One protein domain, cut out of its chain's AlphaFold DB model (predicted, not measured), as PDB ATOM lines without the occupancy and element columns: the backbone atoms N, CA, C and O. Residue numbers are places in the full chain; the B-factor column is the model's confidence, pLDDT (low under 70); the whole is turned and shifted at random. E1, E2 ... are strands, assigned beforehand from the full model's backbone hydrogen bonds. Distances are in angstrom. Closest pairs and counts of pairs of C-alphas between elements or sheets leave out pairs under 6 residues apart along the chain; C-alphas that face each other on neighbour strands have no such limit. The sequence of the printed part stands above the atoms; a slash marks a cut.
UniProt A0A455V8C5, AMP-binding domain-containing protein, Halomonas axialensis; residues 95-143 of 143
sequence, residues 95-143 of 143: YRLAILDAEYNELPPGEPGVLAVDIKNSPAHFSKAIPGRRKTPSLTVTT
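AT A GLANCE: This is residues 95 to 143 of the 143 residues of the protein "AMP-binding domain-containing protein" of Halomonas axialensis (UniProt A0A455V8C5). With little regular structure, this is a small three-stranded sheet with a long loop at either end; residues 129 to 136 of the larger loop stick out. The 49 printed residues have no named helix and the strands E1, E2 and E3, in this order along the chain and across the sheet: an antiparallel meander, each strand the neighbour of the one before. The class is all strand, with 13 residues in named elements. The whole is only just compact, close to loose (radius of gyration of the C-alphas 11.4 A), spanning 35 by 22 by 15 A.

IN THESE COORDINATES: E2, residues 114 to 118, measures 12.5 A. E1, residues 97 to 100, measures 9.8 A from C-alpha 97 at (-43.774, 8.195, -18.379). E3, residues 139 to 142, measures 9.2 A, ending at C-alpha 142 at (-44.539, 2.420, -9.470).

HOW THE PARTS SIT: Hairpin E1 and E2 is antiparallel at 137 degrees; N 116 and O 98, 2.8 A apart, are within hydrogen-bond range. Hairpin E2 and E3 is antiparallel at 145 degrees, with N 142 and O 115 at 2.8 A.

THE WHOLE: Both links are long, and the printed part has no cut. The C-alphas farthest apart, Gly 110 and Gly 132, are 36.0 A apart. Residues 127 to 143 have pLDDT under 70.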
ATOM      1  N   TYR A  95     -48.770  13.726 -19.271       94.81
ATOM      2  CA  TYR A  95     -47.845  12.868 -18.532       94.81
ATOM      3  C   TYR A  95     -46.660  12.466 -19.407       94.81
ATOM      4  O   TYR A  95     -46.828  12.056 -20.556       94.81
ATOM      5  N   ARG A  96     -45.459  12.527 -18.831       95.31
ATOM      6  CA  ARG A  96     -44.274  11.844 -19.348       95.31
ATOM      7  C   ARG A  96     -43.994  10.642 -18.456       95.31
ATOM      8  O   ARG A  96     -43.727  10.801 -17.264       95.31
ATOM      9  N   LEU A  97     -44.055   9.457 -19.051       94.31
ATOM     10  CA  LEU A  97     -43.774   8.195 -18.379       94.31
ATOM     11  C   LEU A  97     -42.475   7.592 -18.903       94.31
ATOM     12  O   LEU A  97     -42.140   7.780 -20.072       94.31
ATOM     13  N   ALA A  98     -41.771   6.875 -18.036       95.19
ATOM     14  CA  ALA A  98     -40.533   6.170 -18.346       95.19
ATOM     15  C   ALA A  98     -40.541   4.789 -17.683       95.19
ATOM     16  O   ALA A  98     -41.197   4.602 -16.659       95.19
ATOM     17  N   ILE A  99     -39.806   3.838 -18.252       95.44
ATOM     18  CA  ILE A  99     -39.498   2.560 -17.604       95.44
ATOM     19  C   ILE A  99     -38.076   2.661 -17.071       95.44
ATOM     20  O   ILE A  99     -37.186   3.064 -17.815       95.44
ATOM     21  N   LEU A 100     -37.873   2.341 -15.795       95.62
ATOM     22  CA  LEU A 100     -36.576   2.469 -15.134       95.62
ATOM     23  C   LEU A 100     -36.013   1.112 -14.712       95.62
ATOM     24  O   LEU A 100     -36.769   0.224 -14.304       95.62
ATOM     25  N   ASP A 101     -34.690   0.984 -14.759       95.12
ATOM     26  CA  ASP A 101     -33.957  -0.111 -14.119       95.12
ATOM     27  C   ASP A 101     -33.849   0.079 -12.587       95.12
ATOM     28  O   ASP A 101     -34.419   1.008 -12.001       95.12
ATOM     29  N   ALA A 102     -33.131  -0.828 -11.916       92.94
ATOM     30  CA  ALA A 102     -32.921  -0.777 -10.466       92.94
ATOM     31  C   ALA A 102     -32.037   0.406 -10.025       92.94
ATOM     32  O   ALA A 102     -32.112   0.846  -8.875       92.94
ATOM     33  N   GLU A 103     -31.232   0.939 -10.942       94.44
ATOM     34  CA  GLU A 103     -30.327   2.070 -10.761       94.44
ATOM     35  C   GLU A 103     -30.966   3.419 -11.157       94.44
ATOM     36  O   GLU A 103     -30.310   4.460 -11.072       94.44
ATOM     37  N   TYR A 104     -32.256   3.421 -11.514       91.50
ATOM     38  CA  TYR A 104     -33.056   4.570 -11.956       91.50
ATOM     39  C   TYR A 104     -32.664   5.177 -13.311       91.50
ATOM     40  O   TYR A 104     -32.972   6.344 -13.575       91.50
ATOM     41  N   ASN A 105     -32.032   4.403 -14.191       94.94
ATOM     42  CA  ASN A 105     -31.813   4.799 -15.579       94.94
ATOM     43  C   ASN A 105     -33.015   4.411 -16.443       94.94
ATOM     44  O   ASN A 105     -33.647   3.379 -16.228       94.94
ATOM     45  N   GLU A 106     -33.331   5.245 -17.434       95.94
ATOM     46  CA  GLU A 106     -34.414   4.982 -18.384       95.94
ATOM     47  C   GLU A 106     -34.031   3.868 -19.365       95.94
ATOM     48  O   GLU A 106     -32.975   3.918 -20.001       95.94
ATOM     49  N   LEU A 107     -34.905   2.870 -19.482       95.88
ATOM     50  CA  LEU A 107     -34.731   1.699 -20.330       95.88
ATOM     51  C   LEU A 107     -35.346   1.906 -21.727       95.88
ATOM     52  O   LEU A 107     -36.359   2.601 -21.865       95.88
ATOM     53  N   PRO A 108     -34.772   1.293 -22.781       96.00
ATOM     54  CA  PRO A 108     -35.359   1.312 -24.117       96.00
ATOM     55  C   PRO A 108     -36.647   0.463 -24.203       96.00
ATOM     56  O   PRO A 108     -36.907  -0.385 -23.344       96.00
ATOM     57  N   PRO A 109     -37.471   0.642 -25.258       93.12
ATOM     58  CA  PRO A 109     -38.686  -0.147 -25.450       93.12
ATOM     59  C   PRO A 109     -38.419  -1.659 -25.491       93.12
ATOM     60  O   PRO A 109     -37.528  -2.114 -26.203       93.12
ATOM     61  N   GLY A 110     -39.250  -2.433 -24.789       92.12
ATOM     62  CA  GLY A 110     -39.181  -3.900 -24.753       92.12
ATOM     63  C   GLY A 110     -38.421  -4.478 -23.556       92.12
ATOM     64  O   GLY A 110     -38.528  -5.676 -23.308       92.12
ATOM     65  N   GLU A 111     -37.721  -3.644 -22.789       94.75
ATOM     66  CA  GLU A 111     -37.056  -4.042 -21.546       94.75
ATOM     67  C   GLU A 111     -38.033  -3.939 -20.356       94.75
ATOM     68  O   GLU A 111     -38.708  -2.913 -20.197       94.75
ATOM     69  N   PRO A 112     -38.141  -4.973 -19.503       93.50
ATOM     70  CA  PRO A 112     -38.943  -4.897 -18.291       93.50
ATOM     71  C   PRO A 112     -38.258  -4.015 -17.241       93.50
ATOM     72  O   PRO A 112     -37.059  -4.118 -17.000       93.50
ATOM     73  N   GLY A 113     -39.045  -3.194 -16.556       94.44
ATOM     74  CA  GLY A 113     -38.569  -2.334 -15.482       94.44
ATOM     75  C   GLY A 113     -39.732  -1.728 -14.717       94.44
ATOM     76  O   GLY A 113     -40.871  -2.188 -14.832       94.44
ATOM     77  N   VAL A 114     -39.454  -0.688 -13.940       94.38
ATOM     78  CA  VAL A 114     -40.461  -0.047 -13.097       94.38
ATOM     79  C   VAL A 114     -41.037   1.183 -13.788       94.38
ATOM     80  O   VAL A 114     -40.288   2.040 -14.260       94.38
ATOM     81  N   LEU A 115     -42.365   1.286 -13.849       93.19
ATOM     82  CA  LEU A 115     -43.039   2.423 -14.471       93.19
ATOM     83  C   LEU A 115     -42.871   3.664 -13.596       93.19
ATOM     84  O   LEU A 115     -43.151   3.627 -12.402       93.19
ATOM     85  N   ALA A 116     -42.455   4.781 -14.187       93.56
ATOM     86  CA  ALA A 116     -42.244   6.020 -13.462       93.56
ATOM     87  C   ALA A 116     -42.884   7.237 -14.126       93.56
ATOM     88  O   ALA A 116     -42.926   7.351 -15.350       93.56
ATOM     89  N   VAL A 117     -43.343   8.176 -13.294       93.56
ATOM     90  CA  VAL A 117     -43.842   9.491 -13.729       93.56
ATOM     91  C   VAL A 117     -42.731  10.526 -13.608       93.56
ATOM     92  O   VAL A 117     -42.255  10.778 -12.501       93.56
ATOM     93  N   ASP A 118     -42.366  11.170 -14.716       93.06
ATOM     94  CA  ASP A 118     -41.477  12.333 -14.715       93.06
ATOM     95  C   ASP A 118     -42.256  13.575 -14.280       93.06
ATOM     96  O   ASP A 118     -42.951  14.214 -15.072       93.06
ATOM     97  N   ILE A 119     -42.137  13.916 -13.000       90.25
ATOM     98  CA  ILE A 119     -42.896  14.998 -12.363       90.25
ATOM     99  C   ILE A 119     -42.599  16.349 -13.024       90.25
ATOM    100  O   ILE A 119     -43.501  17.170 -13.183       90.25
ATOM    101  N   LYS A 120     -41.344  16.596 -13.422       89.94
ATOM    102  CA  LYS A 120     -40.926  17.894 -13.974       89.94
ATOM    103  C   LYS A 120     -41.547  18.136 -15.348       89.94
ATOM    104  O   LYS A 120     -41.898  19.270 -15.663       89.94
ATOM    105  N   ASN A 121     -41.672  17.076 -16.142       92.81
ATOM    106  CA  ASN A 121     -42.173  17.134 -17.513       92.81
ATOM    107  C   ASN A 121     -43.630  16.648 -17.646       92.81
ATOM    108  O   ASN A 121     -44.100  16.439 -18.763       92.81
ATOM    109  N   SER A 122     -44.353  16.491 -16.530       93.69
ATOM    110  CA  SER A 122     -45.767  16.096 -16.502       93.69
ATOM    111  C   SER A 122     -46.653  17.241 -16.000       93.69
ATOM    112  O   SER A 122     -46.984  17.279 -14.814       93.69
ATOM    113  N   PRO A 123     -47.075  18.188 -16.858       92.88
ATOM    114  CA  PRO A 123     -47.929  19.306 -16.438       92.88
ATOM    115  C   PRO A 123     -49.294  18.875 -15.876       92.88
ATOM    116  O   PRO A 123     -49.922  19.651 -15.162       92.88
ATOM    117  N   ALA A 124     -49.759  17.657 -16.182       90.25
ATOM    118  CA  ALA A 124     -50.995  17.106 -15.625       90.25
ATOM    119  C   ALA A 124     -50.820  16.505 -14.215       90.25
ATOM    120  O   ALA A 124     -51.811  16.200 -13.551       90.25
ATOM    121  N   HIS A 125     -49.582  16.345 -13.734       89.12
ATOM    122  CA  HIS A 125     -49.318  15.813 -12.403       89.12
ATOM    123  C   HIS A 125     -49.729  16.820 -11.320       89.12
ATOM    124  O   HIS A 125     -49.244  17.950 -11.277       89.12
ATOM    125  N   PHE A 126     -50.622  16.401 -10.424       80.69
ATOM    126  CA  PHE A 126     -51.250  17.287  -9.440       80.69
ATOM    127  C   PHE A 126     -50.776  17.059  -8.002       80.69
ATOM    128  O   PHE A 126     -50.969  17.938  -7.155       80.69
ATOM    129  N   SER A 127     -50.199  15.894  -7.684       67.31
ATOM    130  CA  SER A 127     -49.807  15.618  -6.307       67.31
ATOM    131  C   SER A 127     -48.517  16.353  -5.963       67.31
ATOM    132  O   SER A 127     -47.533  16.384  -6.697       67.31
ATOM    133  N   LYS A 128     -48.539  17.026  -4.815       59.78
ATOM    134  CA  LYS A 128     -47.337  17.598  -4.220       59.78
ATOM    135  C   LYS A 128     -46.765  16.558  -3.271       59.78
ATOM    136  O   LYS A 128     -47.520  15.907  -2.550       59.78
ATOM    137  N   ALA A 129     -45.440  16.431  -3.240       56.84
ATOM    138  CA  ALA A 129     -44.762  15.607  -2.247       56.84
ATOM    139  C   ALA A 129     -45.280  15.956  -0.838       56.84
ATOM    140  O   ALA A 129     -45.296  17.128  -0.454       56.84
ATOM    141  N   ILE A 130     -45.718  14.944  -0.082       52.41
ATOM    142  CA  ILE A 130     -46.185  15.125   1.295       52.41
ATOM    143  C   ILE A 130     -45.014  15.686   2.122       52.41
ATOM    144  O   ILE A 130     -43.949  15.055   2.151       52.41
ATOM    145  N   PRO A 131     -45.168  16.842   2.799       41.75
ATOM    146  CA  PRO A 131     -44.112  17.397   3.638       41.75
ATOM    147  C   PRO A 131     -43.667  16.374   4.696       41.75
ATOM    148  O   PRO A 131     -44.489  15.881   5.462       41.75
ATOM    149  N   GLY A 132     -42.375  16.035   4.723       49.22
ATOM    150  CA  GLY A 132     -41.787  15.101   5.698       49.22
ATOM    151  C   GLY A 132     -41.412  13.716   5.156       49.22
ATOM    152  O   GLY A 132     -40.650  13.006   5.812       49.22
ATOM    153  N   ARG A 133     -41.844  13.335   3.944       51.59
ATOM    154  CA  ARG A 133     -41.228  12.211   3.215       51.59
ATOM    155  C   ARG A 133     -40.014  12.714   2.433       51.59
ATOM    156  O   ARG A 133     -40.052  13.799   1.855       51.59
ATOM    157  N   ARG A 134     -38.920  11.937   2.443       41.56
ATOM    158  CA  ARG A 134     -37.713  12.211   1.641       41.56
ATOM    159  C   ARG A 134     -38.139  12.531   0.206       41.56
ATOM    160  O   ARG A 134     -38.967  11.809  -0.341       41.56
ATOM    161  N   LYS A 135     -37.578  13.596  -0.380       42.75
ATOM    162  CA  LYS A 135     -37.709  13.869  -1.815       42.75
ATOM    163  C   LYS A 135     -37.175  12.644  -2.554       42.75
ATOM    164  O   LYS A 135     -35.963  12.451  -2.606       42.75
ATOM    165  N   THR A 136     -38.059  11.805  -3.074       44.09
ATOM    166  CA  THR A 136     -37.690  10.883  -4.141       44.09
ATOM    167  C   THR A 136     -37.223  11.740  -5.324       44.09
ATOM    168  O   THR A 136     -37.722  12.864  -5.485       44.09
ATOM    169  N   PRO A 137     -36.238  11.286  -6.119       40.84
ATOM    170  CA  PRO A 137     -35.879  11.947  -7.371       40.84
ATOM    171  C   PRO A 137     -37.134  12.198  -8.217       40.84
ATOM    172  O   PRO A 137     -38.189  11.631  -7.950       40.84
ATOM    173  N   SER A 138     -37.039  13.041  -9.243       48.53
ATOM    174  CA  SER A 138     -38.140  13.498 -10.118       48.53
ATOM    175  C   SER A 138     -38.969  12.404 -10.823       48.53
ATOM    176  O   SER A 138     -39.811  12.731 -11.654       48.53
ATOM    177  N   LEU A 139     -38.734  11.138 -10.492       47.78
ATOM    178  CA  LEU A 139     -39.361   9.931 -10.982       47.78
ATOM    179  C   LEU A 139     -39.965   9.184  -9.781       47.78
ATOM    180  O   LEU A 139     -39.242   8.677  -8.922       47.78
ATOM    181  N   THR A 140     -41.297   9.150  -9.685       47.47
ATOM    182  CA  THR A 140     -41.971   8.253  -8.729       47.47
ATOM    183  C   THR A 140     -42.055   6.879  -9.356       47.47
ATOM    184  O   THR A 140     -42.583   6.757 -10.451       47.47
ATOM    185  N   VAL A 141     -41.507   5.889  -8.663       40.50
ATOM    186  CA  VAL A 141     -41.346   4.504  -9.102       40.50
ATOM    187  C   VAL A 141     -42.592   3.724  -8.692       40.50
ATOM    188  O   VAL A 141     -42.880   3.617  -7.499       40.50
ATOM    189  N   THR A 142     -43.326   3.207  -9.671       41.56
ATOM    190  CA  THR A 142     -44.539   2.420  -9.470       41.56
ATOM    191  C   THR A 142     -44.323   0.979  -9.925       41.56
ATOM    192  O   THR A 142     -44.107   0.726 -11.108       41.56
ATOM    193  N   THR A 143     -44.370   0.056  -8.960       33.59
ATOM    194  CA  THR A 143     -44.262  -1.406  -9.137       33.59
ATOM    195  C   THR A 143     -45.394  -1.999  -9.957       33.59
ATOM    196  O   THR A 143     -46.546  -1.550  -9.743       33.59
TER     197      THR A 143